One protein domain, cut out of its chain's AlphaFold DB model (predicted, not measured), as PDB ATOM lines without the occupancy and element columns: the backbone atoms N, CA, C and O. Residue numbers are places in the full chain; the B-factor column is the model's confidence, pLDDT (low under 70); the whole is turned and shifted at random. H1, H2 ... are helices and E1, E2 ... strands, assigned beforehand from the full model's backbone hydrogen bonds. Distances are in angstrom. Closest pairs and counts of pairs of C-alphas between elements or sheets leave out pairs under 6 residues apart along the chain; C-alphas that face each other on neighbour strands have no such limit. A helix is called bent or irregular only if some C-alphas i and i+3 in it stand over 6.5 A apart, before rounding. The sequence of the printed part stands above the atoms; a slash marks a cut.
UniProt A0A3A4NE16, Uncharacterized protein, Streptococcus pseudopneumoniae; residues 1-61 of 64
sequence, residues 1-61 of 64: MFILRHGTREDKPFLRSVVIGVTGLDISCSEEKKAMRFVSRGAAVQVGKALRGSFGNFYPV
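What this domain is: This is residues 1 to 61 of the 64 residues of an uncharacterized protein of Streptococcus pseudopneumoniae (UniProt A0A3A4NE16). A long hairpin of two strands, E2 and E3, and a short pair, E1 and E4, make two small separate sheets, with H1 packed on the short pair. E1 meets E2 near the beginning of E2, while the tight turn of the hairpin lies at the far end of the domain from Met 1. The 61 printed residues hold one named helix and four named strands, in the order E1 E2 E3 H1 E4; both sheets are antiparallel and the class is mixed, helices and strands. The whole is compact, with a radius of gyration of the C-alphas of 10.7 A and spans of 30 by 25 by 18 A.

How they stand to each other: E2, residues 14 to 21, and E3, residues 24 to 30, form an antiparallel hairpin at 157 degrees, with N 16 and O 28 at 2.8 A and N 30 and O 14 at 2.7 A, within hydrogen-bond range. E1, residues 2 to 6, comes closest to E2 at the C-alphas of Arg 5 and Phe 14, 4.4 A apart. E4, residues 58 to 61, is the antiparallel neighbour of E1 at 143 degrees, with N 61 and O 3 within hydrogen-bond range at 2.8 A. H1, residues 41 to 55, comes closest to E4 at the C-alphas of Gly 48 and Phe 58, 5.0 A apart. In H1, 9 of 11 O i to N i+4 pairs are within hydrogen-bond range. E3 and H1 are near each other, with 10 pairs of C-alphas within 10 A; E2 and H1 are apart.

Where its parts are: E2 and E3 are each 20.8 A long, H1 19.3 A, E1 13.3 A and E4 9.5 A. H1 is irregular: C-alphas 50 and 53 are 7.2 A apart. E1 begins at C-alpha 2 (40.901, -106.282, 90.031) and E4 ends at C-alpha 61 (44.469, -102.821, 87.561).

The domain as a whole: The C-alphas of Met 1 and Thr 23 are the two farthest apart, 30.8 A. The printed part has no cut and no long link, and no printed residue is under 70 in pLDDT.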
ATOM      1  N   MET A   1      36.925-107.453  87.361       95.62
ATOM      2  CA  MET A   1      37.667-107.842  88.596       95.62
ATOM      3  C   MET A   1      38.913-106.968  88.744       95.62
ATOM      4  O   MET A   1      39.205-106.198  87.842       95.62
ATOM      5  N   PHE A   2      39.646-107.036  89.860       98.00
ATOM      6  CA  PHE A   2      40.901-106.282  90.031       98.00
ATOM      7  C   PHE A   2      42.082-107.209  90.296       98.00
ATOM      8  O   PHE A   2      41.931-108.228  90.963       98.00
ATOM      9  N   ILE A   3      43.262-106.825  89.827       98.31
ATOM     10  CA  ILE A   3      44.542-107.477  90.137       98.31
ATOM     11  C   ILE A   3      45.541-106.427  90.623       98.31
ATOM     12  O   ILE A   3      45.357-105.234  90.387       98.31
ATOM     13  N   LEU A   4      46.604-106.848  91.304       98.38
ATOM     14  CA  LEU A   4      47.653-105.939  91.772       98.38
ATOM     15  C   LEU A   4      48.905-106.072  90.913       98.38
ATOM     16  O   LEU A   4      49.482-107.155  90.851       98.38
ATOM     17  N   ARG A   5      49.348-104.968  90.301       98.12
ATOM     18  CA  ARG A   5      50.613-104.880  89.560       98.12
ATOM     19  C   ARG A   5      51.678-104.186  90.406       98.12
ATOM     20  O   ARG A   5      51.407-103.161  91.024       98.12
ATOM     21  N   HIS A   6      52.877-104.750  90.442       97.31
ATOM     22  CA  HIS A   6      54.032-104.193  91.128       97.31
ATOM     23  C   HIS A   6      54.633-103.035  90.319       97.31
ATOM     24  O   HIS A   6      54.815-103.147  89.108       97.31
ATOM     25  N   GLY A   7      54.960-101.936  90.998       94.94
ATOM     26  CA  GLY A   7      55.385-100.668  90.397       94.94
ATOM     27  C   GLY A   7      56.691-100.718  89.609       94.94
ATOM     28  O   GLY A   7      56.854 -99.949  88.671       94.94
ATOM     29  N   THR A   8      57.613-101.605  89.982       94.12
ATOM     30  CA  THR A   8      58.965-101.651  89.395       94.12
ATOM     31  C   THR A   8      59.339-103.010  88.811       94.12
ATOM     32  O   THR A   8      60.458-103.184  88.343       94.12
ATOM     33  N   ARG A   9      58.435-104.001  88.853       93.44
ATOM     34  CA  ARG A   9      58.708-105.321  88.263       93.44
ATOM     35  C   ARG A   9      58.257-105.301  86.811       93.44
ATOM     36  O   ARG A   9      57.134-104.888  86.534       93.44
ATOM     37  N   GLU A  10      59.115-105.777  85.921       90.56
ATOM     38  CA  GLU A  10      58.799-105.919  84.497       90.56
ATOM     39  C   GLU A  10      58.393-107.358  84.165       90.56
ATOM     40  O   GLU A  10      57.306-107.575  83.632       90.56
ATOM     41  N   ASP A  11      59.198-108.352  84.565       93.88
ATOM     42  CA  ASP A  11      58.815-109.765  84.449       93.88
ATOM     43  C   ASP A  11      57.835-110.162  85.557       93.88
ATOM     44  O   ASP A  11      58.070-109.904  86.744       93.88
ATOM     45  N   LYS A  12      56.742-110.826  85.156       94.81
ATOM     46  CA  LYS A  12      55.686-111.346  86.042       94.81
ATOM     47  C   LYS A  12      55.250-110.315  87.091       94.81
ATOM     48  O   LYS A  12      55.419-110.540  88.292       94.81
ATOM     49  N   PRO A  13      54.698-109.167  86.667       97.12
ATOM     50  CA  PRO A  13      54.547-108.029  87.556       97.12
ATOM     51  C   PRO A  13      53.316-108.122  88.459       97.12
ATOM     52  O   PRO A  13      53.103-107.229  89.271       97.12
ATOM     53  N   PHE A  14      52.489-109.162  88.347       98.06
ATOM     54  CA  PHE A  14      51.218-109.230  89.058       98.06
ATOM     55  C   PHE A  14      51.297-110.102  90.303       98.06
ATOM     56  O   PHE A  14      51.883-111.177  90.272       98.06
ATOM     57  N   LEU A  15      50.684-109.673  91.402       97.81
ATOM     58  CA  LEU A  15      50.589-110.470  92.621       97.81
ATOM     59  C   LEU A  15      49.801-111.758  92.352       97.81
ATOM     60  O   LEU A  15      48.666-111.699  91.884       97.81
ATOM     61  N   ARG A  16      50.379-112.914  92.684       98.00
ATOM     62  CA  ARG A  16      49.758-114.239  92.532       98.00
ATOM     63  C   ARG A  16      49.270-114.807  93.856       98.00
ATOM     64  O   ARG A  16      48.171-115.345  93.924       98.00
ATOM     65  N   SER A  17      50.091-114.725  94.897       96.75
ATOM     66  CA  SER A  17      49.750-115.247  96.218       96.75
ATOM     67  C   SER A  17      50.356-114.394  97.315       96.75
ATOM     68  O   SER A  17      51.422-113.805  97.134       96.75
ATOM     69  N   VAL A  18      49.677-114.392  98.455       94.31
ATOM     70  CA  VAL A  18      50.151-113.845  99.720       94.31
ATOM     71  C   VAL A  18      49.998-114.954 100.749       94.31
ATOM     72  O   VAL A  18      48.901-115.490 100.902       94.31
ATOM     73  N   VAL A  19      51.090-115.332 101.404       93.69
ATOM     74  CA  VAL A  19      51.115-116.384 102.423       93.69
ATOM     75  C   VAL A  19      51.571-115.762 103.734       93.69
ATOM     76  O   VAL A  19      52.524-114.988 103.760       93.69
ATOM     77  N   ILE A  20      50.867-116.084 104.815       90.00
ATOM     78  CA  ILE A  20      51.248-115.694 106.171       90.00
ATOM     79  C   ILE A  20      51.861-116.930 106.821       90.00
ATOM     80  O   ILE A  20      51.173-117.929 107.035       90.00
ATOM     81  N   GLY A  21      53.161-116.870 107.075       87.19
ATOM     82  CA  GLY A  21      53.934-117.912 107.736       87.19
ATOM     83  C   GLY A  21      54.412-117.483 109.120       87.19
ATOM     84  O   GLY A  21      54.132-116.384 109.598       87.19
ATOM     85  N   VAL A  22      55.183-118.360 109.762       89.06
ATOM     86  CA  VAL A  22      55.725-118.132 111.115       89.06
ATOM     87  C   VAL A  22      56.700-116.946 111.148       89.06
ATOM     88  O   VAL A  22      56.764-116.223 112.137       89.06
ATOM     89  N   THR A  23      57.438-116.722 110.061       83.62
ATOM     90  CA  THR A  23      58.449-115.658 109.933       83.62
ATOM     91  C   THR A  23      57.894-114.348 109.377       83.62
ATOM     92  O   THR A  23      58.643-113.385 109.228       83.62
ATOM     93  N   GLY A  24      56.597-114.297 109.065       86.94
ATOM     94  CA  GLY A  24      55.944-113.119 108.517       86.94
ATOM     95  C   GLY A  24      55.211-113.409 107.217       86.94
ATOM     96  O   GLY A  24      54.444-114.362 107.107       86.94
ATOM     97  N   LEU A  25      55.389-112.515 106.255       90.62
ATOM     98  CA  LEU A  25      54.583-112.436 105.049       90.62
ATOM     99  C   LEU A  25      55.462-112.820 103.859       90.62
ATOM    100  O   LEU A  25      56.585-112.342 103.771       90.62
ATOM    101  N   ASP A  26      54.948-113.648 102.956       92.06
ATOM    102  CA  ASP A  26      55.610-114.020 101.706       92.06
ATOM    103  C   ASP A  26      54.676-113.766 100.529       92.06
ATOM    104  O   ASP A  26      53.461-113.985 100.610       92.06
ATOM    105  N   ILE A  27      55.245-113.331  99.406       94.88
ATOM    106  CA  ILE A  27      54.486-113.111  98.176       94.88
ATOM    107  C   ILE A  27      55.083-113.872  97.002       94.88
ATOM    108  O   ILE A  27      56.294-114.063  96.896       94.88
ATOM    109  N   SER A  28      54.223-114.227  96.053       96.12
ATOM    110  CA  SER A  28      54.656-114.615  94.713       96.12
ATOM    111  C   SER A  28      54.028-113.701  93.669       96.12
ATOM    112  O   SER A  28      52.922-113.187  93.861       96.12
ATOM    113  N   CYS A  29      54.734-113.497  92.557       96.81
ATOM    114  CA  CYS A  29      54.223-112.748  91.416       96.81
ATOM    115  C   CYS A  29      54.210-113.604  90.143       96.81
ATOM    116  O   CYS A  29      54.936-114.594  90.027       96.81
ATOM    117  N   SER A  30      53.344-113.246  89.201       97.12
ATOM    118  CA  SER A  30      53.109-113.963  87.954       97.12
ATOM    119  C   SER A  30      52.712-113.027  86.813       97.12
ATOM    120  O   SER A  30      52.586-111.813  86.964       97.12
ATOM    121  N   GLU A  31      52.491-113.629  85.651       96.69
ATOM    122  CA  GLU A  31      51.714-113.051  84.558       96.69
ATOM    123  C   GLU A  31      50.251-112.793  84.966       96.69
ATOM    124  O   GLU A  31      49.745-113.380  85.930       96.69
ATOM    125  N   GLU A  32      49.564-111.951  84.192       96.00
ATOM    126  CA  GLU A  32      48.195-111.486  84.449       96.00
ATOM    127  C   GLU A  32      47.193-112.637  84.629       96.00
ATOM    128  O   GLU A  32      46.404-112.652  85.571       96.00
ATOM    129  N   LYS A  33      47.291-113.667  83.777       95.56
ATOM    130  CA  LYS A  33      46.378-114.824  83.766       95.56
ATOM    131  C   LYS A  33      46.372-115.623  85.072       95.56
ATOM    132  O   LYS A  33      45.402-116.319  85.352       95.56
ATOM    133  N   LYS A  34      47.457-115.549  85.849       97.31
ATOM    134  CA  LYS A  34      47.639-116.268  87.122       97.31
ATOM    135  C   LYS A  34      47.575-115.339  88.336       97.31
ATOM    136  O   LYS A  34      47.825-115.794  89.451       97.31
ATOM    137  N   ALA A  35      47.274-114.059  88.124       97.62
ATOM    138  CA  ALA A  35      47.207-113.078  89.191       97.62
ATOM    139  C   ALA A  35      46.050-113.373  90.156       97.62
ATOM    140  O   ALA A  35      44.976-113.832  89.760       97.62
ATOM    141  N   MET A  36      46.269-113.056  91.429       97.31
ATOM    142  CA  MET A  36      45.229-113.023  92.446       97.31
ATOM    143  C   MET A  36      44.165-112.007  92.037       97.31
ATOM    144  O   MET A  36      44.475-110.839  91.785       97.31
ATOM    145  N   ARG A  37      42.909-112.456  91.993       97.31
ATOM    146  CA  ARG A  37      41.770-111.622  91.615       97.31
ATOM    147  C   ARG A  37      41.027-111.141  92.849       97.31
ATOM    148  O   ARG A  37      40.647-111.924  93.715       97.31
ATOM    149  N   PHE A  38      40.786-109.844  92.887       97.38
ATOM    150  CA  PHE A  38      40.022-109.165  93.914       97.38
ATOM    151  C   PHE A  38      38.642-108.817  93.366       97.38
ATOM    152  O   PHE A  38      38.503-108.299  92.253       97.38
ATOM    153  N   VAL A  39      37.617-109.072  94.179       95.69
ATOM    154  CA  VAL A  39      36.216-108.773  93.844       95.69
ATOM    155  C   VAL A  39      35.935-107.272  93.762       95.69
ATOM    156  O   VAL A  39      34.974-106.861  93.124       95.69
ATOM    157  N   SER A  40      36.774-106.438  94.386       97.62
ATOM    158  CA  SER A  40      36.614-104.987  94.389       97.62
ATOM    159  C   SER A  40      37.953-104.254  94.427       97.62
ATOM    160  O   SER A  40      38.960-104.761  94.935       97.62
ATOM    161  N   ARG A  41      37.943-103.003  93.950       97.38
ATOM    162  CA  ARG A  41      39.094-102.095  94.033       97.38
ATOM    163  C   ARG A  41      39.519-101.844  95.480       97.38
ATOM    164  O   ARG A  41      40.709-101.751  95.757       97.38
ATOM    165  N   GLY A  42      38.556-101.747  96.401       97.88
ATOM    166  CA  GLY A  42      38.818-101.519  97.824       97.88
ATOM    167  C   GLY A  42      39.642-102.643  98.452       97.88
ATOM    168  O   GLY A  42      40.651-102.364  99.098       97.88
ATOM    169  N   ALA A  43      39.270-103.899  98.183       96.69
ATOM    170  CA  ALA A  43      40.019-105.065  98.653       96.69
ATOM    171  C   ALA A  43      41.453-105.078  98.093       96.69
ATOM    172  O   ALA A  43      42.410-105.237  98.850       96.69
ATOM    173  N   ALA A  44      41.612-104.813  96.791       97.75
ATOM    174  CA  ALA A  44      42.932-104.722  96.165       97.75
ATOM    175  C   ALA A  44      43.798-103.619  96.804       97.75
ATOM    176  O   ALA A  44      44.957-103.856  97.140       97.75
ATOM    177  N   VAL A  45      43.247-102.422  97.037       97.69
ATOM    178  CA  VAL A  45      43.988-101.301  97.647       97.69
ATOM    179  C   VAL A  45      44.426-101.611  99.078       97.69
ATOM    180  O   VAL A  45      45.542-101.249  99.453       97.69
ATOM    181  N   GLN A  46      43.586-102.271  99.880       96.25
ATOM    182  CA  GLN A  46      43.958-102.660 101.244       96.25
ATOM    183  C   GLN A  46      45.155-103.614 101.245       96.25
ATOM    184  O   GLN A  46      46.132-103.364 101.953       96.25
ATOM    185  N   VAL A  47      45.126-104.644 100.393       95.38
ATOM    186  CA  VAL A  47      46.249-105.582 100.257       95.38
ATOM    187  C   VAL A  47      47.495-104.876  99.724       95.38
ATOM    188  O   VAL A  47      48.565-105.003 100.313       95.38
ATOM    189  N   GLY A  48      47.371-104.052  98.681       96.25
ATOM    190  CA  GLY A  48      48.501-103.291  98.141       96.25
ATOM    191  C   GLY A  48      49.164-102.373  99.177       96.25
ATOM    192  O   GLY A  48      50.390-102.282  99.223       96.25
ATOM    193  N   LYS A  49      48.376-101.741 100.061       95.38
ATOM    194  CA  LYS A  49      48.905-100.948 101.185       95.38
ATOM    195  C   LYS A  49      49.638-101.807 102.215       95.38
ATOM    196  O   LYS A  49      50.704-101.393 102.662       95.38
ATOM    197  N   ALA A  50      49.095-102.971 102.569       93.81
ATOM    198  CA  ALA A  50      49.718-103.882 103.530       93.81
ATOM    199  C   ALA A  50      51.085-104.397 103.044       93.81
ATOM    200  O   ALA A  50      52.005-104.552 103.839       93.81
ATOM    201  N   LEU A  51      51.241-104.596 101.732       94.50
ATOM    202  CA  LEU A  51      52.490-105.077 101.136       94.50
ATOM    203  C   LEU A  51      53.556-103.982 100.958       94.50
ATOM    204  O   LEU A  51      54.735-104.303 100.808       94.50
ATOM    205  N   ARG A  52      53.175-102.698 101.000       93.88
ATOM    206  CA  ARG A  52      54.038-101.568 100.609       93.88
ATOM    207  C   ARG A  52      55.375-101.513 101.345       93.88
ATOM    208  O   ARG A  52      56.390-101.219 100.721       93.88
ATOM    209  N   GLY A  53      55.368-101.756 102.655       92.38
ATOM    210  CA  GLY A  53      56.559-101.613 103.499       92.38
ATOM    211  C   GLY A  53      57.650-102.645 103.208       92.38
ATOM    212  O   GLY A  53      58.827-102.328 103.333       92.38
ATOM    213  N   SER A  54      57.265-103.849 102.788       92.62
ATOM    214  CA  SER A  54      58.186-104.983 102.627       92.62
ATOM    215  C   SER A  54      58.420-105.365 101.169       92.62
ATOM    216  O   SER A  54      59.493-105.849 100.826       92.62
ATOM    217  N   PHE A  55      57.429-105.143 100.304       93.94
ATOM    218  CA  PHE A  55      57.422-105.664  98.937       93.94
ATOM    219  C   PHE A  55      57.298-104.589  97.866       93.94
ATOM    220  O   PHE A  55      57.202-104.947  96.703       93.94
ATOM    221  N   GLY A  56      57.293-103.305  98.229       94.62
ATOM    222  CA  GLY A  56      57.179-102.209  97.271       94.62
ATOM    223  C   GLY A  56      55.741-101.861  96.885       94.62
ATOM    224  O   GLY A  56      54.762-102.391  97.410       94.62
ATOM    225  N   ASN A  57      55.600-100.881  95.993       96.62
ATOM    226  CA  ASN A  57      54.292-100.332  95.646       96.62
ATOM    227  C   ASN A  57      53.535-101.272  94.700       96.62
ATOM    228  O   ASN A  57      54.044-101.637  93.641       96.62
ATOM    229  N   PHE A  58      52.284-101.568  95.042       97.69
ATOM    230  CA  PHE A  58      51.334-102.233  94.156       97.69
ATOM    231  C   PHE A  58      50.183-101.294  93.811       97.69
ATOM    232  O   PHE A  58      49.712-100.543  94.668       97.69
ATOM    233  N   TYR A  59      49.701-101.369  92.574       97.00
ATOM    234  CA  TYR A  59      48.542-100.610  92.117       97.00
ATOM    235  C   TYR A  59      47.462-101.534  91.541       97.00
ATOM    236  O   TYR A  59      47.786-102.533  90.893       97.00
ATOM    237  N   PRO A  60      46.176-101.232  91.799       97.69
ATOM    238  CA  PRO A  60      45.074-102.004  91.253       97.69
ATOM    239  C   PRO A  60      44.933-101.745  89.751       97.69
ATOM    240  O   PRO A  60      44.897-100.593  89.317       97.69
ATOM    241  N   VAL A  61      44.810-102.822  88.985       97.88
ATOM    242  CA  VAL A  61      44.469-102.821  87.561       97.88
ATOM    243  C   VAL A  61      43.117-103.506  87.419       97.88
ATOM    244  O   VAL A  61      42.906-104.583  87.981       97.88
TER     245      VAL A  61